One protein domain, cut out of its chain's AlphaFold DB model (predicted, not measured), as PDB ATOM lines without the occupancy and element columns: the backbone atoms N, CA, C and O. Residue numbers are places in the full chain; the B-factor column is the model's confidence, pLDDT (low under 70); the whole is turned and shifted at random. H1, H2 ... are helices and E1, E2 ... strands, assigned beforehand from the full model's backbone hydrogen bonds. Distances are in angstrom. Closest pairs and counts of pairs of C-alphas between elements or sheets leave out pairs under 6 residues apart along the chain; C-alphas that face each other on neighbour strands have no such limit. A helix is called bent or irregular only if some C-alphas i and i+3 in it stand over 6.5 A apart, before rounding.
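AT A GLANCE: This is residues 35 to 171 of the 183 residues of the protein "Winged helix DNA-binding domain-containing protein" of Chloroflexi bacterium (UniProt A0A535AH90). A small, strongly twisted sheet of four strands has the first arm of a bent helix, H1a, packed over E2 and E1, and H6 packs on that arm away from the sheet. The second arm, H1b, runs off to a cluster of three helices, H2, H3 and H4, each touching the other two, and H4 also touches H1b; H2 and H3 come up to the sheet at its edge strand E4. The printed part has 137 residues, with six named helices and four named strands in the order E1 E2 H1 H2 H3 H4 E3 E4 H5 H6. The sheet's order is E2 E1 E3 E4, antiparallel throughout, and the class is mixed, helices and strands. The whole is compact, with a radius of gyration of the C-alphas of 14.7 A and spans of 42 by 34 by 23 A.

IN THESE COORDINATES: E1, residues 39 to 43, begins at C-alpha 39 at (-29.489, 39.677, -36.075) and is 13.4 A long. E2, residues 49 to 53, is 13.6 A long. H1, residues 54 to 76, was assigned as one helix by its hydrogen bonds but is bent: C-alphas 63 and 66 are 7.7 A apart. Its arms are H1a, residues 54 to 63, 15.1 A long, and H1b, residues 66 to 76, 15.4 A long. H1a is itself irregular, with C-alphas 55 and 58 7.2 A apart. H2, residues 82 to 96, is 20.9 A long and begins at C-alpha 82 at (-28.132, 39.080, -3.700). H3, residues 103 to 112, is 14.3 A long, and H4, residues 119 to 126, is 10.9 A long. E3 is residues 129 to 131, 6.9 A long; E4, residues 145 to 148, 10.7 A long; H5, residues 149 to 152, 5.0 A long. H6, residues 160 to 170, is 15.2 A long and ends at C-alpha 170 at (-41.332, 49.392, -33.004).

HOW THE PARTS SIT: E1 and E2 form a hairpin, with N 40 and O 52 2.8 A apart and N 50 and O 42 2.9 A apart, within hydrogen-bond range. E1 is also the antiparallel neighbour of E3, with N 131 and O 41 at 2.8 A. E3 and E4 form a second hairpin, with N 130 and O 147 at 2.9 A. H1a is on the sheet, over E2 and E1, at a height over the sheet of 9.4 A, and runs along the strands at 12 degrees to E1 on the local plane; sheet and arm make two layers, a helix on one face of a sheet. H6 touches H1a at a steep tilt of 57 degrees, opposite ways, the closest C-alphas being those of Ala 63 and Gly 163, 4.1 A apart. H5 lies over E3; the closest C-alphas are those of Val 130 and Ala 149, 5.5 A apart. H1a and H1b stand at a steep tilt of 60 degrees. H4 is the hub, touching three helices. It touches H1b at a shallow tilt of 23 degrees, opposite ways, closest at the C-alphas of Gln 69 and Gln 125, 5.7 A. It touches H2 about perpendicular, at 83 degrees, closest at the C-alphas of Val 89 and Val 123, 5.4 A. It touches H3 only just about perpendicular, at 72 degrees, closest at the C-alphas of Lys 107 and Phe 120, 6.2 A. H2 touches H3 with residues 88 to 92 alone, at a steep tilt of 52 degrees, opposite ways, closest at the C-alphas of Ala 88 and Leu 110, 6.4 A. H2 only grazes the sheet, with residues 92 to 96, and H3 only grazes it with residues 103 to 106. H1a and H2 are apart. Every O i to N i+4 pair is within hydrogen-bond range in H1b, H2, H3 and H6; H1a has 4 of 6, H4 has 1 of 4 beside 4 of 5 O i to N i+3 pairs, and H5 is too short for an O i to N i+4 pair.

THE WHOLE: The two C-alphas farthest apart are those of Glu 112 and Asn 169, 44.0 A. The printed part has no cut. The link from E3 to E4, residues 132 to 144, is long. Residues 101 to 102 pair antiparallel with residues 145 to 146 of E4. The mean pLDDT of the printed part is 91.4; residues 135 to 136, 138 to 141 and 171 are under 70.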
ATOM      1  N   GLN A  35     -24.933  34.835 -38.461       90.19
ATOM      2  CA  GLN A  35     -23.482  34.675 -38.662       90.19
ATOM      3  C   GLN A  35     -22.776  36.013 -38.920       90.19
ATOM      4  O   GLN A  35     -21.734  36.293 -38.331       90.19
ATOM      5  N   GLN A  36     -23.389  36.880 -39.726       92.88
ATOM      6  CA  GLN A  36     -22.927  38.242 -40.009       92.88
ATOM      7  C   GLN A  36     -23.237  39.232 -38.876       92.88
ATOM      8  O   GLN A  36     -22.989  40.427 -39.021       92.88
ATOM      9  N   ARG A  37     -23.798  38.762 -37.753       94.00
ATOM     10  CA  ARG A  37     -24.122  39.571 -36.567       94.00
ATOM     11  C   ARG A  37     -25.085  40.731 -36.853       94.00
ATOM     12  O   ARG A  37     -25.113  41.709 -36.114       94.00
ATOM     13  N   ARG A  38     -25.894  40.628 -37.912       93.19
ATOM     14  CA  ARG A  38     -26.967  41.583 -38.245       93.19
ATOM     15  C   ARG A  38     -28.215  41.344 -37.402       93.19
ATOM     16  O   ARG A  38     -28.940  42.291 -37.098       93.19
ATOM     17  N   VAL A  39     -28.447  40.091 -37.019       92.56
ATOM     18  CA  VAL A  39     -29.489  39.677 -36.075       92.56
ATOM     19  C   VAL A  39     -28.826  39.142 -34.815       92.56
ATOM     20  O   VAL A  39     -27.866  38.380 -34.887       92.56
ATOM     21  N   ILE A  40     -29.356  39.540 -33.664       94.12
ATOM     22  CA  ILE A  40     -28.857  39.190 -32.340       94.12
ATOM     23  C   ILE A  40     -29.939  38.446 -31.589       94.12
ATOM     24  O   ILE A  40     -31.083  38.900 -31.523       94.12
ATOM     25  N   GLN A  41     -29.565  37.312 -31.005       93.19
ATOM     26  CA  GLN A  41     -30.444  36.518 -30.167       93.19
ATOM     27  C   GLN A  41     -30.032  36.664 -28.700       93.19
ATOM     28  O   GLN A  41     -28.894  36.375 -28.338       93.19
ATOM     29  N   GLY A  42     -30.957  37.082 -27.840       92.44
ATOM     30  CA  GLY A  42     -30.678  37.300 -26.420       92.44
ATOM     31  C   GLY A  42     -31.936  37.283 -25.562       92.44
ATOM     32  O   GLY A  42     -33.055  37.235 -26.076       92.44
ATOM     33  N   THR A  43     -31.752  37.302 -24.245       92.06
ATOM     34  CA  THR A  43     -32.861  37.415 -23.289       92.06
ATOM     35  C   THR A  43     -33.287  38.877 -23.189       92.06
ATOM     36  O   THR A  43     -32.512  39.711 -22.731       92.06
ATOM     37  N   LEU A  44     -34.503  39.190 -23.640       93.06
ATOM     38  CA  LEU A  44     -35.030  40.557 -23.737       93.06
ATOM     39  C   LEU A  44     -36.449  40.615 -23.142       93.06
ATOM     40  O   LEU A  44     -36.653  40.306 -21.973       93.06
ATOM     41  N   LEU A  45     -37.457  40.994 -23.928       90.88
ATOM     42  CA  LEU A  45     -38.821  41.253 -23.456       90.88
ATOM     43  C   LEU A  45     -39.367  40.095 -22.603       90.88
ATOM     44  O   LEU A  45     -39.423  38.954 -23.065       90.88
ATOM     45  N   ARG A  46     -39.823  40.412 -21.382       87.94
ATOM     46  CA  ARG A  46     -40.401  39.456 -20.415       87.94
ATOM     47  C   ARG A  46     -39.465  38.297 -20.035       87.94
ATOM     48  O   ARG A  46     -39.936  37.190 -19.797       87.94
ATOM     49  N   SER A  47     -38.155  38.537 -20.013       88.56
ATOM     50  CA  SER A  47     -37.139  37.534 -19.653       88.56
ATOM     51  C   SER A  47     -37.117  36.306 -20.577       88.56
ATOM     52  O   SER A  47     -36.598  35.257 -20.201       88.56
ATOM     53  N   THR A  48     -37.658  36.417 -21.795       88.94
ATOM     54  CA  THR A  48     -37.624  35.349 -22.806       88.94
ATOM     55  C   THR A  48     -36.600  35.643 -23.897       88.94
ATOM     56  O   THR A  48     -36.079  36.751 -24.013       88.94
ATOM     57  N   ILE A  49     -36.323  34.641 -24.728       88.88
ATOM     58  CA  ILE A  49     -35.383  34.744 -25.846       88.88
ATOM     59  C   ILE A  49     -36.057  35.473 -27.010       88.88
ATOM     60  O   ILE A  49     -37.145  35.081 -27.430       88.88
ATOM     61  N   HIS A  50     -35.395  36.489 -27.556       90.94
ATOM     62  CA  HIS A  50     -35.833  37.229 -28.742       90.94
ATOM     63  C   HIS A  50     -34.702  37.341 -29.752       90.94
ATOM     64  O   HIS A  50     -33.530  37.293 -29.381       90.94
ATOM     65  N   MET A  51     -35.074  37.509 -31.019       91.25
ATOM     66  CA  MET A  51     -34.171  37.883 -32.104       91.25
ATOM     67  C   MET A  51     -34.503  39.308 -32.542       91.25
ATOM     68  O   MET A  51     -35.657  39.602 -32.851       91.25
ATOM     69  N   VAL A  52     -33.505  40.184 -32.552       93.19
ATOM     70  CA  VAL A  52     -33.635  41.605 -32.906       93.19
ATOM     71  C   VAL A  52     -32.499  42.013 -33.835       93.19
ATOM     72  O   VAL A  52     -31.507  41.295 -33.949       93.19
ATOM     73  N   SER A  53     -32.620  43.151 -34.514       93.56
ATOM     74  CA  SER A  53     -31.481  43.684 -35.263       93.56
ATOM     75  C   SER A  53     -30.351  44.082 -34.302       93.56
ATOM     76  O   SER A  53     -30.602  44.444 -33.150       93.56
ATOM     77  N   ALA A  54     -29.102  44.065 -34.769       94.19
ATOM     78  CA  ALA A  54     -27.972  44.548 -33.972       94.19
ATOM     79  C   ALA A  54     -28.118  46.021 -33.555       94.19
ATOM     80  O   ALA A  54     -27.670  46.402 -32.477       94.19
ATOM     81  N   ARG A  55     -28.797  46.831 -34.381       92.88
ATOM     82  CA  ARG A  55     -29.096  48.241 -34.102       92.88
ATOM     83  C   ARG A  55     -30.047  48.410 -32.917       92.88
ATOM     84  O   ARG A  55     -29.891  49.351 -32.148       92.88
ATOM     85  N   ASP A  56     -31.015  47.511 -32.775       94.94
ATOM     86  CA  ASP A  56     -32.084  47.646 -31.780       94.94
ATOM     87  C   ASP A  56     -31.760  46.931 -30.462       94.94
ATOM     88  O   ASP A  56     -32.392  47.196 -29.438       94.94
ATOM     89  N   TYR A  57     -30.772  46.025 -30.461       95.62
ATOM     90  CA  TYR A  57     -30.438  45.195 -29.302       95.62
ATOM     91  C   TYR A  57     -30.233  46.012 -28.024       95.62
ATOM     92  O   TYR A  57     -30.875  45.735 -27.011       95.62
ATOM     93  N   TRP A  58     -29.373  47.033 -28.071       96.31
ATOM     94  CA  TRP A  58     -29.032  47.824 -26.889       96.31
ATOM     95  C   TRP A  58     -30.218  48.642 -26.362       96.31
ATOM     96  O   TRP A  58     -30.366  48.787 -25.150       96.31
ATOM     97  N   LEU A  59     -31.108  49.102 -27.249       96.06
ATOM     98  CA  LEU A  59     -32.346  49.792 -26.874       96.06
ATOM     99  C   LEU A  59     -33.316  48.843 -26.162       96.06
ATOM    100  O   LEU A  59     -33.798  49.167 -25.078       96.06
ATOM    101  N   PHE A  60     -33.558  47.648 -26.709       94.81
ATOM    102  CA  PHE A  60     -34.399  46.643 -26.047       94.81
ATOM    103  C   PHE A  60     -33.790  46.137 -24.738       94.81
ATOM    104  O   PHE A  60     -34.517  45.882 -23.773       94.81
ATOM    105  N   HIS A  61     -32.467  45.992 -24.686       94.56
ATOM    106  CA  HIS A  61     -31.772  45.599 -23.471       94.56
ATOM    107  C   HIS A  61     -31.981  46.647 -22.371       94.56
ATOM    108  O   HIS A  61     -32.408  46.291 -21.270       94.56
ATOM    109  N   ALA A  62     -31.760  47.930 -22.686       94.56
ATOM    110  CA  ALA A  62     -31.974  49.047 -21.770       94.56
ATOM    111  C   ALA A  62     -33.438  49.155 -21.315       94.56
ATOM    112  O   ALA A  62     -33.689  49.293 -20.123       94.56
ATOM    113  N   ALA A  63     -34.396  49.007 -22.238       94.88
ATOM    114  CA  ALA A  63     -35.832  49.080 -21.949       94.88
ATOM    115  C   ALA A  63     -36.320  48.024 -20.947       94.88
ATOM    116  O   ALA A  63     -37.335  48.204 -20.282       94.88
ATOM    117  N   THR A  64     -35.655  46.866 -20.907       93.50
ATOM    118  CA  THR A  64     -36.146  45.687 -20.184       93.50
ATOM    119  C   THR A  64     -35.284  45.315 -18.987       93.50
ATOM    120  O   THR A  64     -35.671  44.431 -18.232       93.50
ATOM    121  N   ARG A  65     -34.113  45.935 -18.794       93.44
ATOM    122  CA  ARG A  65     -33.158  45.551 -17.742       93.44
ATOM    123  C   ARG A  65     -33.791  45.582 -16.348       93.44
ATOM    124  O   ARG A  65     -33.798  44.548 -15.687       93.44
ATOM    125  N   SER A  66     -34.348  46.720 -15.941       93.94
ATOM    126  CA  SER A  66     -34.919  46.920 -14.601       93.94
ATOM    127  C   SER A  66     -36.057  45.927 -14.338       93.94
ATOM    128  O   SER A  66     -35.978  45.110 -13.424       93.94
ATOM    129  N   SER A  67     -37.042  45.867 -15.245       93.50
ATOM    130  CA  SER A  67     -38.182  44.944 -15.120       93.50
ATOM    131  C   SER A  67     -37.789  43.459 -15.072       93.50
ATOM    132  O   SER A  67     -38.411  42.683 -14.341       93.50
ATOM    133  N   ARG A  68     -36.751  43.044 -15.811       93.81
ATOM    134  CA  ARG A  68     -36.222  41.670 -15.765       93.81
ATOM    135  C   ARG A  68     -35.581  41.347 -14.416       93.81
ATOM    136  O   ARG A  68     -35.828  40.266 -13.877       93.81
ATOM    137  N   GLN A  69     -34.787  42.268 -13.873       94.50
ATOM    138  CA  GLN A  69     -34.135  42.097 -12.573       94.50
ATOM    139  C   GLN A  69     -35.153  42.069 -11.431       94.50
ATOM    140  O   GLN A  69     -35.087  41.184 -10.580       94.50
ATOM    141  N   ASP A  70     -36.133  42.972 -11.443       94.12
ATOM    142  CA  ASP A  70     -37.184  43.039 -10.421       94.12
ATOM    143  C   ASP A  70     -38.057  41.786 -10.428       94.12
ATOM    144  O   ASP A  70     -38.350  41.200  -9.380       94.12
ATOM    145  N   TRP A  71     -38.429  41.317 -11.624       93.00
ATOM    146  CA  TRP A  71     -39.145  40.059 -11.769       93.00
ATOM    147  C   TRP A  71     -38.337  38.887 -11.196       93.00
ATOM    148  O   TRP A  71     -38.892  38.115 -10.413       93.00
ATOM    149  N   TRP A  72     -37.045  38.775 -11.534       92.94
ATOM    150  CA  TRP A  72     -36.193  37.689 -11.040       92.94
ATOM    151  C   TRP A  72     -36.021  37.731  -9.519       92.94
ATOM    152  O   TRP A  72     -36.211  36.706  -8.860       92.94
ATOM    153  N   ARG A  73     -35.733  38.909  -8.947       93.81
ATOM    154  CA  ARG A  73     -35.638  39.107  -7.491       93.81
ATOM    155  C   ARG A  73     -36.903  38.629  -6.787       93.81
ATOM    156  O   ARG A  73     -36.835  37.842  -5.849       93.81
ATOM    157  N   ARG A  74     -38.076  39.024  -7.286       93.50
ATOM    158  CA  ARG A  74     -39.366  38.647  -6.692       93.50
ATOM    159  C   ARG A  74     -39.600  37.133  -6.670       93.50
ATOM    160  O   ARG A  74     -40.108  36.617  -5.669       93.50
ATOM    161  N   VAL A  75     -39.261  36.430  -7.757       92.31
ATOM    162  CA  VAL A  75     -39.510  34.980  -7.883       92.31
ATOM    163  C   VAL A  75     -38.442  34.116  -7.207       92.31
ATOM    164  O   VAL A  75     -38.739  32.981  -6.854       92.31
ATOM    165  N   THR A  76     -37.239  34.650  -6.968       92.06
ATOM    166  CA  THR A  76     -36.113  33.904  -6.368       92.06
ATOM    167  C   THR A  76     -35.718  34.359  -4.961       92.06
ATOM    168  O   THR A  76     -34.774  33.811  -4.399       92.06
ATOM    169  N   ARG A  77     -36.465  35.288  -4.345       90.19
ATOM    170  CA  ARG A  77     -36.142  35.927  -3.048       90.19
ATOM    171  C   ARG A  77     -35.753  34.993  -1.891       90.19
ATOM    172  O   ARG A  77     -35.044  35.421  -0.996       90.19
ATOM    173  N   HIS A  78     -36.231  33.747  -1.885       92.12
ATOM    174  CA  HIS A  78     -35.932  32.758  -0.836       92.12
ATOM    175  C   HIS A  78     -34.977  31.646  -1.296       92.12
ATOM    176  O   HIS A  78     -34.753  30.692  -0.563       92.12
ATOM    177  N   GLN A  79     -34.481  31.711  -2.533       92.50
ATOM    178  CA  GLN A  79     -33.698  30.640  -3.157       92.50
ATOM    179  C   GLN A  79     -32.235  31.030  -3.368       92.50
ATOM    180  O   GLN A  79     -31.382  30.152  -3.462       92.50
ATOM    181  N   ILE A  80     -31.941  32.325  -3.491       93.31
ATOM    182  CA  ILE A  80     -30.585  32.830  -3.689       93.31
ATOM    183  C   ILE A  80     -30.448  34.223  -3.080       93.31
ATOM    184  O   ILE A  80     -31.359  35.046  -3.188       93.31
ATOM    185  N   SER A  81     -29.312  34.484  -2.432       93.69
ATOM    186  CA  SER A  81     -29.009  35.808  -1.890       93.69
ATOM    187  C   SER A  81     -28.560  36.772  -2.995       93.69
ATOM    188  O   SER A  81     -28.065  36.352  -4.045       93.69
ATOM    189  N   GLU A  82     -28.678  38.085  -2.763       91.56
ATOM    190  CA  GLU A  82     -28.132  39.080  -3.700       91.56
ATOM    191  C   GLU A  82     -26.615  38.919  -3.870       91.56
ATOM    192  O   GLU A  82     -26.103  38.984  -4.984       91.56
ATOM    193  N   ARG A  83     -25.906  38.591  -2.781       94.12
ATOM    194  CA  ARG A  83     -24.462  38.330  -2.793       94.12
ATOM    195  C   ARG A  83     -24.090  37.152  -3.698       94.12
ATOM    196  O   ARG A  83     -23.107  37.241  -4.435       94.12
ATOM    197  N   ASP A  84     -24.857  36.067  -3.645       94.81
ATOM    198  CA  ASP A  84     -24.624  34.877  -4.470       94.81
ATOM    199  C   ASP A  84     -24.957  35.143  -5.939       94.81
ATOM    200  O   ASP A  84     -24.225  34.703  -6.829       94.81
ATOM    201  N   MET A  85     -26.012  35.917  -6.212       95.56
ATOM    202  CA  MET A  85     -26.312  36.378  -7.571       95.56
ATOM    203  C   MET A  85     -25.186  37.247  -8.133       95.56
ATOM    204  O   MET A  85     -24.749  37.024  -9.262       95.56
ATOM    205  N   ASP A  86     -24.660  38.186  -7.350       95.25
ATOM    206  CA  ASP A  86     -23.527  39.017  -7.752       95.25
ATOM    207  C   ASP A  86     -22.266  38.181  -8.008       95.25
ATOM    208  O   ASP A  86     -21.532  38.420  -8.973       95.25
ATOM    209  N   ALA A  87     -22.013  37.172  -7.170       96.44
ATOM    210  CA  ALA A  87     -20.921  36.225  -7.373       96.44
ATOM    211  C   ALA A  87     -21.104  35.417  -8.669       96.44
ATOM    212  O   ALA A  87     -20.145  35.275  -9.431       96.44
ATOM    213  N   ALA A  88     -22.324  34.958  -8.965       97.00
ATOM    214  CA  ALA A  88     -22.654  34.256 -10.203       97.00
ATOM    215  C   ALA A  88     -22.422  35.139 -11.439       97.00
ATOM    216  O   ALA A  88     -21.801  34.703 -12.411       97.00
ATOM    217  N   VAL A  89     -22.877  36.396 -11.397       97.31
ATOM    218  CA  VAL A  89     -22.708  37.361 -12.494       97.31
ATOM    219  C   VAL A  89     -21.232  37.641 -12.754       97.31
ATOM    220  O   VAL A  89     -20.806  37.589 -13.910       97.31
ATOM    221  N   ARG A  90     -20.434  37.893 -11.705       97.31
ATOM    222  CA  ARG A  90     -18.981  38.096 -11.838       97.31
ATOM    223  C   ARG A  90     -18.296  36.868 -12.431       97.31
ATOM    224  O   ARG A  90     -17.591  36.997 -13.428       97.31
ATOM    225  N   ALA A  91     -18.575  35.685 -11.885       96.75
ATOM    226  CA  ALA A  91     -17.972  34.438 -12.344       96.75
ATOM    227  C   ALA A  91     -18.263  34.160 -13.826       96.75
ATOM    228  O   ALA A  91     -17.355  33.805 -14.577       96.75
ATOM    229  N   LEU A  92     -19.509  34.340 -14.280       97.44
ATOM    230  CA  LEU A  92     -19.838  34.105 -15.688       97.44
ATOM    231  C   LEU A  92     -19.320  35.215 -16.608       97.44
ATOM    232  O   LEU A  92     -18.904  34.909 -17.723       97.44
ATOM    233  N   ARG A  93     -19.272  36.474 -16.152       97.50
ATOM    234  CA  ARG A  93     -18.644  37.571 -16.907       97.50
ATOM    235  C   ARG A  93     -17.161  37.291 -17.155       97.50
ATOM    236  O   ARG A  93     -16.724  37.389 -18.295       97.50
ATOM    237  N   GLU A  94     -16.412  36.891 -16.127       97.19
ATOM    238  CA  GLU A  94     -14.990  36.523 -16.246       97.19
ATOM    239  C   GLU A  94     -14.761  35.399 -17.260       97.19
ATOM    240  O   GLU A  94     -13.774  35.399 -17.993       97.19
ATOM    241  N   GLN A  95     -15.666  34.422 -17.307       97.25
ATOM    242  CA  GLN A  95     -15.546  33.285 -18.216       97.25
ATOM    243  C   GLN A  95     -15.905  33.652 -19.649       97.25
ATOM    244  O   GLN A  95     -15.179  33.273 -20.564       97.25
ATOM    245  N   LEU A  96     -16.980  34.415 -19.844       97.25
ATOM    246  CA  LEU A  96     -17.411  34.861 -21.168       97.25
ATOM    247  C   LEU A  96     -16.484  35.932 -21.760       97.25
ATOM    248  O   LEU A  96     -16.390  36.037 -22.980       97.25
ATOM    249  N   ALA A  97     -15.743  36.669 -20.927       96.69
ATOM    250  CA  ALA A  97     -14.678  37.566 -21.375       96.69
ATOM    251  C   ALA A  97     -13.510  36.818 -22.047       96.69
ATOM    252  O   ALA A  97     -12.809  37.393 -22.874       96.69
ATOM    253  N   LYS A  98     -13.315  35.526 -21.738       96.69
ATOM    254  CA  LYS A  98     -12.308  34.664 -22.386       96.69
ATOM    255  C   LYS A  98     -12.785  34.089 -23.725       96.69
ATOM    256  O   LYS A  98     -11.998  33.461 -24.426       96.69
ATOM    257  N   GLY A  99     -14.060  34.268 -24.065       95.38
ATOM    258  CA  GLY A  99     -14.677  33.771 -25.290       95.38
ATOM    259  C   GLY A  99     -15.999  33.034 -25.046       95.38
ATOM    260  O   GLY A  99     -16.394  32.818 -23.895       95.38
ATOM    261  N   PRO A 100     -16.708  32.645 -26.123       96.19
ATOM    262  CA  PRO A 100     -18.002  31.994 -25.997       96.19
ATOM    263  C   PRO A 100     -17.950  30.642 -25.281       96.19
ATOM    264  O   PRO A 100     -17.032  29.853 -25.501       96.19
ATOM    265  N   ARG A 101     -18.971  30.349 -24.469       96.50
ATOM    266  CA  ARG A 101     -19.104  29.090 -23.715       96.50
ATOM    267  C   ARG A 101     -20.509  28.521 -23.776       96.50
ATOM    268  O   ARG A 101     -21.486  29.255 -23.948       96.50
ATOM    269  N   ARG A 102     -20.621  27.203 -23.634       95.00
ATOM    270  CA  ARG A 102     -21.906  26.504 -23.636       95.00
ATOM    271  C   ARG A 102     -22.622  26.641 -22.295       95.00
ATOM    272  O   ARG A 102     -22.011  26.815 -21.243       95.00
ATOM    273  N   ALA A 103     -23.948  26.559 -22.323       94.00
ATOM    274  CA  ALA A 103     -24.784  26.700 -21.133       94.00
ATOM    275  C   ALA A 103     -24.470  25.667 -20.041       94.00
ATOM    276  O   ALA A 103     -24.583  25.978 -18.861       94.00
ATOM    277  N   ASP A 104     -24.132  24.437 -20.423       94.62
ATOM    278  CA  ASP A 104     -23.753  23.370 -19.495       94.62
ATOM    279  C   ASP A 104     -22.411  23.655 -18.815       94.62
ATOM    280  O   ASP A 104     -22.319  23.517 -17.597       94.62
ATOM    281  N   GLU A 105     -21.415  24.141 -19.556       95.81
ATOM    282  CA  GLU A 105     -20.141  24.610 -19.000       95.81
ATOM    283  C   GLU A 105     -20.361  25.754 -18.004       95.81
ATOM    284  O   GLU A 105     -19.865  25.709 -16.883       95.81
ATOM    285  N   LEU A 106     -21.167  26.756 -18.372       96.38
ATOM    286  CA  LEU A 106     -21.469  27.894 -17.499       96.38
ATOM    287  C   LEU A 106     -22.203  27.455 -16.224       96.38
ATOM    288  O   LEU A 106     -21.873  27.916 -15.134       96.38
ATOM    289  N   LYS A 107     -23.165  26.531 -16.328       96.25
ATOM    290  CA  LYS A 107     -23.849  25.949 -15.160       96.25
ATOM    291  C   LYS A 107     -22.901  25.140 -14.278       96.25
ATOM    292  O   LYS A 107     -23.028  25.209 -13.058       96.25
ATOM    293  N   ARG A 108     -21.954  24.403 -14.869       96.56
ATOM    294  CA  ARG A 108     -20.933  23.654 -14.126       96.56
ATOM    295  C   ARG A 108     -20.030  24.596 -13.329       96.56
ATOM    296  O   ARG A 108     -19.838  24.367 -12.146       96.56
ATOM    297  N   ILE A 109     -19.592  25.701 -13.934       96.12
ATOM    298  CA  ILE A 109     -18.778  26.728 -13.261       96.12
ATOM    299  C   ILE A 109     -19.514  27.337 -12.059       96.12
ATOM    300  O   ILE A 109     -18.891  27.637 -11.042       96.12
ATOM    301  N   LEU A 110     -20.836  27.528 -12.153       96.56
ATOM    302  CA  LEU A 110     -21.638  27.959 -11.003       96.56
ATOM    303  C   LEU A 110     -21.657  26.886  -9.907       96.56
ATOM    304  O   LEU A 110     -21.380  27.200  -8.751       96.56
ATOM    305  N   ALA A 111     -21.919  25.631 -10.274       95.62
ATOM    306  CA  ALA A 111     -21.978  24.519  -9.328       95.62
ATOM    307  C   ALA A 111     -20.641  24.289  -8.597       95.62
ATOM    308  O   ALA A 111     -20.635  24.123  -7.381       95.62
ATOM    309  N   GLU A 112     -19.510  24.357  -9.305       96.12
ATOM    310  CA  GLU A 112     -18.153  24.253  -8.736       96.12
ATOM    311  C   GLU A 112     -17.853  25.354  -7.707       96.12
ATOM    312  O   GLU A 112     -17.023  25.176  -6.821       96.12
ATOM    313  N   ARG A 113     -18.554  26.491  -7.793       95.31
ATOM    314  CA  ARG A 113     -18.458  27.609  -6.843       95.31
ATOM    315  C   ARG A 113     -19.489  27.528  -5.713       95.31
ATOM    316  O   ARG A 113     -19.631  28.491  -4.966       95.31
ATOM    317  N   GLY A 114     -20.227  26.422  -5.607       95.00
ATOM    318  CA  GLY A 114     -21.303  26.249  -4.629       95.00
ATOM    319  C   GLY A 114     -22.560  27.072  -4.930       95.00
ATOM    320  O   GLY A 114     -23.423  27.202  -4.067       95.00
ATOM    321  N   LEU A 115     -22.681  27.635  -6.138       94.50
ATOM    322  CA  LEU A 115     -23.835  28.431  -6.551       94.50
ATOM    323  C   LEU A 115     -24.875  27.535  -7.236       94.50
ATOM    324  O   LEU A 115     -24.522  26.640  -8.011       94.50
ATOM    325  N   PRO A 116     -26.177  27.770  -7.013       88.69
ATOM    326  CA  PRO A 116     -27.202  26.901  -7.560       88.69
ATOM    327  C   PRO A 116     -27.305  27.046  -9.085       88.69
ATOM    328  O   PRO A 116     -27.336  28.150  -9.628       88.69
ATOM    329  N   ALA A 117     -27.444  25.927  -9.801       86.69
ATOM    330  CA  ALA A 117     -27.461  25.912 -11.269       86.69
ATOM    331  C   ALA A 117     -28.591  26.756 -11.900       86.69
ATOM    332  O   ALA A 117     -28.445  27.237 -13.029       86.69
ATOM    333  N   PHE A 118     -29.710  26.971 -11.192       89.56
ATOM    334  CA  PHE A 118     -30.797  27.835 -11.674       89.56
ATOM    335  C   PHE A 118     -30.382  29.314 -11.763       89.56
ATOM    336  O   PHE A 118     -30.974  30.057 -12.551       89.56
ATOM    337  N   ALA A 119     -29.333  29.731 -11.038       93.38
ATOM    338  CA  ALA A 119     -28.793  31.089 -11.090       93.38
ATOM    339  C   ALA A 119     -28.342  31.477 -12.505       93.38
ATOM    340  O   ALA A 119     -28.374  32.654 -12.846       93.38
ATOM    341  N   PHE A 120     -28.032  30.506 -13.375       94.12
ATOM    342  CA  PHE A 120     -27.768  30.750 -14.797       94.12
ATOM    343  C   PHE A 120     -28.894  31.543 -15.490       94.12
ATOM    344  O   PHE A 120     -28.619  32.475 -16.245       94.12
ATOM    345  N   GLY A 121     -30.164  31.206 -15.223       88.69
ATOM    346  CA  GLY A 121     -31.312  31.936 -15.780       88.69
ATOM    347  C   GLY A 121     -31.429  33.364 -15.236       88.69
ATOM    348  O   GLY A 121     -31.901  34.262 -15.937       88.69
ATOM    349  N   GLY A 122     -30.935  33.565 -14.014       92.44
ATOM    350  CA  GLY A 122     -30.803  34.863 -13.374       92.44
ATOM    351  C   GLY A 122     -29.703  35.688 -14.009       92.44
ATOM    352  O   GLY A 122     -29.969  36.808 -14.406       92.44
ATOM    353  N   VAL A 123     -28.504  35.136 -14.214       94.50
ATOM    354  CA  VAL A 123     -27.357  35.880 -14.767       94.50
ATOM    355  C   VAL A 123     -27.703  36.583 -16.085       94.50
ATOM    356  O   VAL A 123     -27.326  37.738 -16.259       94.50
ATOM    357  N   ALA A 124     -28.510  35.973 -16.959       87.75
ATOM    358  CA  ALA A 124     -28.977  36.594 -18.207       87.75
ATOM    359  C   ALA A 124     -29.846  37.865 -18.029       87.75
ATOM    360  O   ALA A 124     -30.119  38.561 -19.008       87.75
ATOM    361  N   GLN A 125     -30.304  38.175 -16.809       91.62
ATOM    362  CA  GLN A 125     -31.010  39.421 -16.470       91.62
ATOM    363  C   GLN A 125     -30.058  40.547 -16.011       91.62
ATOM    364  O   GLN A 125     -30.422  41.723 -16.065       91.62
ATOM    365  N   TRP A 126     -28.842  40.209 -15.564       94.00
ATOM    366  CA  TRP A 126     -27.817  41.165 -15.107       94.00
ATOM    367  C   TRP A 126     -26.680  41.355 -16.107       94.00
ATOM    368  O   TRP A 126     -26.067  42.422 -16.129       94.00
ATOM    369  N   LEU A 127     -26.396  40.324 -16.898       94.69
ATOM    370  CA  LEU A 127     -25.320  40.280 -17.872       94.69
ATOM    371  C   LEU A 127     -25.894  40.272 -19.287       94.69
ATOM    372  O   LEU A 127     -26.813  39.512 -19.598       94.69
ATOM    373  N   GLU A 128     -25.307  41.094 -20.148       94.69
ATOM    374  CA  GLU A 128     -25.628  41.240 -21.564       94.69
ATOM    375  C   GLU A 128     -25.180  40.000 -22.355       94.69
ATOM    376  O   GLU A 128     -24.222  40.029 -23.124       94.69
ATOM    377  N   MET A 129     -25.845  38.869 -22.131       95.31
ATOM    378  CA  MET A 129     -25.537  37.609 -22.795       95.31
ATOM    379  C   MET A 129     -26.268  37.515 -24.137       95.31
ATOM    380  O   MET A 129     -27.486  37.717 -24.221       95.31
ATOM    381  N   VAL A 130     -25.534  37.136 -25.180       95.25
ATOM    382  CA  VAL A 130     -26.076  36.822 -26.508       95.25
ATOM    383  C   VAL A 130     -25.778  35.377 -26.867       95.25
ATOM    384  O   VAL A 130     -24.782  34.811 -26.421       95.25
ATOM    385  N   ARG A 131     -26.644  34.770 -27.676       93.50
ATOM    386  CA  ARG A 131     -26.414  33.443 -28.251       93.50
ATOM    387  C   ARG A 131     -25.647  33.608 -29.552       93.50
ATOM    388  O   ARG A 131     -26.055  34.403 -30.400       93.50
ATOM    389  N   VAL A 132     -24.535  32.894 -29.688       92.38
ATOM    390  CA  VAL A 132     -23.618  33.055 -30.821       92.38
ATOM    391  C   VAL A 132     -23.733  31.876 -31.802       92.38
ATOM    392  O   VAL A 132     -23.787  30.721 -31.370       92.38
ATOM    393  N   PRO A 133     -23.761  32.125 -33.125       86.19
ATOM    394  CA  PRO A 133     -23.734  31.075 -34.142       86.19
ATOM    395  C   PRO A 133     -22.493  30.173 -34.026       86.19
ATOM    396  O   PRO A 133     -21.456  30.632 -33.546       86.19
ATOM    397  N   PRO A 134     -22.557  28.909 -34.484       76.38
ATOM    398  CA  PRO A 134     -23.665  28.277 -35.219       76.38
ATOM    399  C   PRO A 134     -24.867  27.870 -34.346       76.38
ATOM    400  O   PRO A 134     -25.894  27.445 -34.873       76.38
ATOM    401  N   SER A 135     -24.778  28.042 -33.028       69.56
ATOM    402  CA  SER A 135     -25.834  27.710 -32.074       69.56
ATOM    403  C   SER A 135     -27.098  28.554 -32.292       69.56
ATOM    404  O   SER A 135     -27.028  29.766 -32.475       69.56
ATOM    405  N   GLY A 136     -28.270  27.914 -32.269       66.00
ATOM    406  CA  GLY A 136     -29.565  28.585 -32.440       66.00
ATOM    407  C   GLY A 136     -29.937  28.901 -33.884       66.00
ATOM    408  O   GLY A 136     -30.917  29.606 -34.125       66.00
ATOM    409  N   THR A 137     -29.185  28.349 -34.836       73.12
ATOM    410  CA  THR A 137     -29.551  28.321 -36.254       73.12
ATOM    411  C   THR A 137     -30.550  27.196 -36.532       73.12
ATOM    412  O   THR A 137     -30.837  26.361 -35.669       73.12
ATOM    413  N   TRP A 138     -31.106  27.162 -37.744       69.12
ATOM    414  CA  TRP A 138     -32.028  26.092 -38.130       69.12
ATOM    415  C   TRP A 138     -31.353  24.710 -38.123       69.12
ATOM    416  O   TRP A 138     -31.946  23.752 -37.631       69.12
ATOM    417  N   GLU A 139     -30.099  24.645 -38.582       67.00
ATOM    418  CA  GLU A 139     -29.283  23.422 -38.637       67.00
ATOM    419  C   GLU A 139     -28.759  22.997 -37.258       67.00
ATOM    420  O   GLU A 139     -28.621  21.812 -36.969       67.00
ATOM    421  N   GLN A 140     -28.521  23.953 -36.356       69.12
ATOM    422  CA  GLN A 140     -28.132  23.682 -34.971       69.12
ATOM    423  C   GLN A 140     -29.096  24.358 -34.003       69.12
ATOM    424  O   GLN A 140     -28.796  25.370 -33.366       69.12
ATOM    425  N   ARG A 141     -30.276  23.744 -33.861       69.50
ATOM    426  CA  ARG A 141     -31.402  24.272 -33.068       69.50
ATOM    427  C   ARG A 141     -31.066  24.537 -31.603       69.50
ATOM    428  O   ARG A 141     -31.688  25.392 -30.973       69.50
ATOM    429  N   ARG A 142     -30.102  23.800 -31.042       77.69
ATOM    430  CA  ARG A 142     -29.644  24.008 -29.668       77.69
ATOM    431  C   ARG A 142     -28.885  25.332 -29.617       77.69
ATOM    432  O   ARG A 142     -27.761  25.423 -30.092       77.69
ATOM    433  N   ALA A 143     -29.539  26.352 -29.066       79.44
ATOM    434  CA  ALA A 143     -29.054  27.726 -28.969       79.44
ATOM    435  C   ALA A 143     -28.251  27.977 -27.674       79.44
ATOM    436  O   ALA A 143     -28.480  28.952 -26.969       79.44
ATOM    437  N   ASP A 144     -27.407  27.037 -27.267       89.94
ATOM    438  CA  ASP A 144     -26.752  27.003 -25.964       89.94
ATOM    439  C   ASP A 144     -25.338  27.592 -25.908       89.94
ATOM    440  O   ASP A 144     -24.759  27.565 -24.827       89.94
ATOM    441  N   LEU A 145     -24.783  28.107 -27.007       94.12
ATOM    442  CA  LEU A 145     -23.488  28.792 -27.012       94.12
ATOM    443  C   LEU A 145     -23.688  30.292 -26.757       94.12
ATOM    444  O   LEU A 145     -24.392  30.959 -27.517       94.12
ATOM    445  N   TYR A 146     -23.073  30.823 -25.702       96.19
ATOM    446  CA  TYR A 146     -23.238  32.210 -25.263       96.19
ATOM    447  C   TYR A 146     -21.937  32.994 -25.339       96.19
ATOM    448  O   TYR A 146     -20.878  32.455 -25.042       96.19
ATOM    449  N   GLY A 147     -22.040  34.281 -25.662       96.69
ATOM    450  CA  GLY A 147     -20.977  35.279 -25.546       96.69
ATOM    451  C   GLY A 147     -21.486  36.553 -24.868       96.69
ATOM    452  O   GLY A 147     -22.689  36.696 -24.626       96.69
ATOM    453  N   LEU A 148     -20.576  37.481 -24.570       97.25
ATOM    454  CA  LEU A 148     -20.952  38.837 -24.163       97.25
ATOM    455  C   LEU A 148     -21.388  39.653 -25.384       97.25
ATOM    456  O   LEU A 148     -20.797  39.544 -26.460       97.25
ATOM    457  N   ALA A 149     -22.422  40.475 -25.218       95.88
ATOM    458  CA  ALA A 149     -22.933  41.326 -26.284       95.88
ATOM    459  C   ALA A 149     -21.887  42.337 -26.759       95.88
ATOM    460  O   ALA A 149     -21.744  42.526 -27.958       95.88
ATOM    461  N   ASP A 150     -21.132  42.948 -25.846       94.94
ATOM    462  CA  ASP A 150     -20.099  43.945 -26.157       94.94
ATOM    463  C   ASP A 150     -18.908  43.378 -26.950       94.94
ATOM    464  O   ASP A 150     -18.315  44.087 -27.760       94.94
ATOM    465  N   ALA A 151     -18.608  42.089 -26.785       93.44
ATOM    466  CA  ALA A 151     -17.638  41.362 -27.598       93.44
ATOM    467  C   ALA A 151     -18.198  40.945 -28.975       93.44
ATOM    468  O   ALA A 151     -17.436  40.632 -29.894       93.44
ATOM    469  N   TRP A 152     -19.526  40.912 -29.134       91.88
ATOM    470  CA  TRP A 152     -20.183  40.426 -30.350       91.88
ATOM    471  C   TRP A 152     -20.654  41.551 -31.277       91.88
ATOM    472  O   TRP A 152     -20.474  41.466 -32.495       91.88
ATOM    473  N   ILE A 153     -21.227  42.608 -30.704       93.44
ATOM    474  CA  ILE A 153     -21.745  43.798 -31.379       93.44
ATOM    475  C   ILE A 153     -21.138  45.055 -30.774       93.44
ATOM    476  O   ILE A 153     -20.872  45.119 -29.576       93.44
ATOM    477  N   ARG A 154     -20.977  46.091 -31.604       93.38
ATOM    478  CA  ARG A 154     -20.481  47.389 -31.142       93.38
ATOM    479  C   ARG A 154     -21.355  47.888 -29.978       93.38
ATOM    480  O   ARG A 154     -22.570  48.010 -30.170       93.38
ATOM    481  N   PRO A 155     -20.772  48.182 -28.803       91.94
ATOM    482  CA  PRO A 155     -21.522  48.714 -27.674       91.94
ATOM    483  C   PRO A 155     -22.192  50.045 -28.010       91.94
ATOM    484  O   PRO A 155     -21.582  50.914 -28.638       91.94
ATOM    485  N   ALA A 156     -23.435  50.211 -27.564       91.31
ATOM    486  CA  ALA A 156     -24.155  51.475 -27.606       91.31
ATOM    487  C   ALA A 156     -24.841  51.707 -26.256       91.31
ATOM    488  O   ALA A 156     -25.620  50.876 -25.789       91.31
ATOM    489  N   ALA A 157     -24.529  52.832 -25.618       89.81
ATOM    490  CA  ALA A 157     -25.132  53.196 -24.346       89.81
ATOM    491  C   ALA A 157     -26.512  53.822 -24.582       89.81
ATOM    492  O   ALA A 157     -26.640  54.836 -25.267       89.81
ATOM    493  N   HIS A 158     -27.541  53.233 -23.978       92.62
ATOM    494  CA  HIS A 158     -28.895  53.775 -23.957       92.62
ATOM    495  C   HIS A 158     -29.452  53.710 -22.537       92.62
ATOM    496  O   HIS A 158     -29.176  52.766 -21.798       92.62
ATOM    497  N   ASN A 159     -30.247  54.710 -22.164       93.44
ATOM    498  CA  ASN A 159     -31.001  54.686 -20.915       93.44
ATOM    499  C   ASN A 159     -32.354  53.975 -21.106       93.44
ATOM    500  O   ASN A 159     -32.814  53.758 -22.231       93.44
ATOM    501  N   GLU A 160     -32.994  53.615 -19.992       92.50
ATOM    502  CA  GLU A 160     -34.274  52.899 -20.000       92.50
ATOM    503  C   GLU A 160     -35.377  53.689 -20.720       92.50
ATOM    504  O   GLU A 160     -36.139  53.106 -21.485       92.50
ATOM    505  N   SER A 161     -35.418  55.017 -20.569       93.81
ATOM    506  CA  SER A 161     -36.418  55.874 -21.226       93.81
ATOM    507  C   SER A 161     -36.345  55.791 -22.755       93.81
ATOM    508  O   SER A 161     -37.356  55.520 -23.408       93.81
ATOM    509  N   ALA A 162     -35.144  55.934 -23.325       92.38
ATOM    510  CA  ALA A 162     -34.903  55.807 -24.762       92.38
ATOM    511  C   ALA A 162     -35.252  54.397 -25.268       92.38
ATOM    512  O   ALA A 162     -35.847  54.236 -26.334       92.38
ATOM    513  N   GLY A 163     -34.935  53.367 -24.477       92.19
ATOM    514  CA  GLY A 163     -35.329  51.994 -24.771       92.19
ATOM    515  C   GLY A 163     -36.850  51.801 -24.792       92.19
ATOM    516  O   GLY A 163     -37.384  51.189 -25.719       92.19
ATOM    517  N   LEU A 164     -37.566  52.335 -23.800       90.19
ATOM    518  CA  LEU A 164     -39.027  52.253 -23.709       90.19
ATOM    519  C   LEU A 164     -39.715  53.032 -24.834       90.19
ATOM    520  O   LEU A 164     -40.733  52.587 -25.364       90.19
ATOM    521  N   GLU A 165     -39.172  54.186 -25.220       90.38
ATOM    522  CA  GLU A 165     -39.639  54.933 -26.386       90.38
ATOM    523  C   GLU A 165     -39.467  54.121 -27.670       90.38
ATOM    524  O   GLU A 165     -40.431  53.942 -28.415       90.38
ATOM    525  N   HIS A 166     -38.283  53.549 -27.885       90.50
ATOM    526  CA  HIS A 166     -38.042  52.660 -29.012       90.50
ATOM    527  C   HIS A 166     -39.032  51.485 -29.016       90.50
ATOM    528  O   HIS A 166     -39.715  51.261 -30.012       90.50
ATOM    529  N   GLN A 167     -39.206  50.791 -27.890       85.62
ATOM    530  CA  GLN A 167     -40.159  49.685 -27.775       85.62
ATOM    531  C   GLN A 167     -41.588  50.099 -28.165       85.62
ATOM    532  O   GLN A 167     -42.273  49.334 -28.847       85.62
ATOM    533  N   ARG A 168     -42.038  51.299 -27.771       85.06
ATOM    534  CA  ARG A 168     -43.351  51.844 -28.165       85.06
ATOM    535  C   ARG A 168     -43.449  52.121 -29.666       85.06
ATOM    536  O   ARG A 168     -44.520  51.916 -30.228       85.06
ATOM    537  N   ASN A 169     -42.357  52.553 -30.293       81.25
ATOM    538  CA  ASN A 169     -42.308  52.914 -31.711       81.25
ATOM    539  C   ASN A 169     -42.183  51.697 -32.643       81.25
ATOM    540  O   ASN A 169     -42.667  51.744 -33.773       81.25
ATOM    541  N   VAL A 170     -41.532  50.614 -32.194       75.06
ATOM    542  CA  VAL A 170     -41.332  49.392 -33.004       75.06
ATOM    543  C   VAL A 170     -42.408  48.334 -32.750       75.06
ATOM    544  O   VAL A 170     -42.690  47.511 -33.625       75.06
ATOM    545  N   ALA A 171     -43.072  48.358 -31.588       59.16
ATOM    546  CA  ALA A 171     -44.346  47.664 -31.444       59.16
ATOM    547  C   ALA A 171     -45.314  48.224 -32.498       59.16
ATOM    548  O   ALA A 171     -45.331  49.437 -32.694       59.16
TER     549      ALA A 171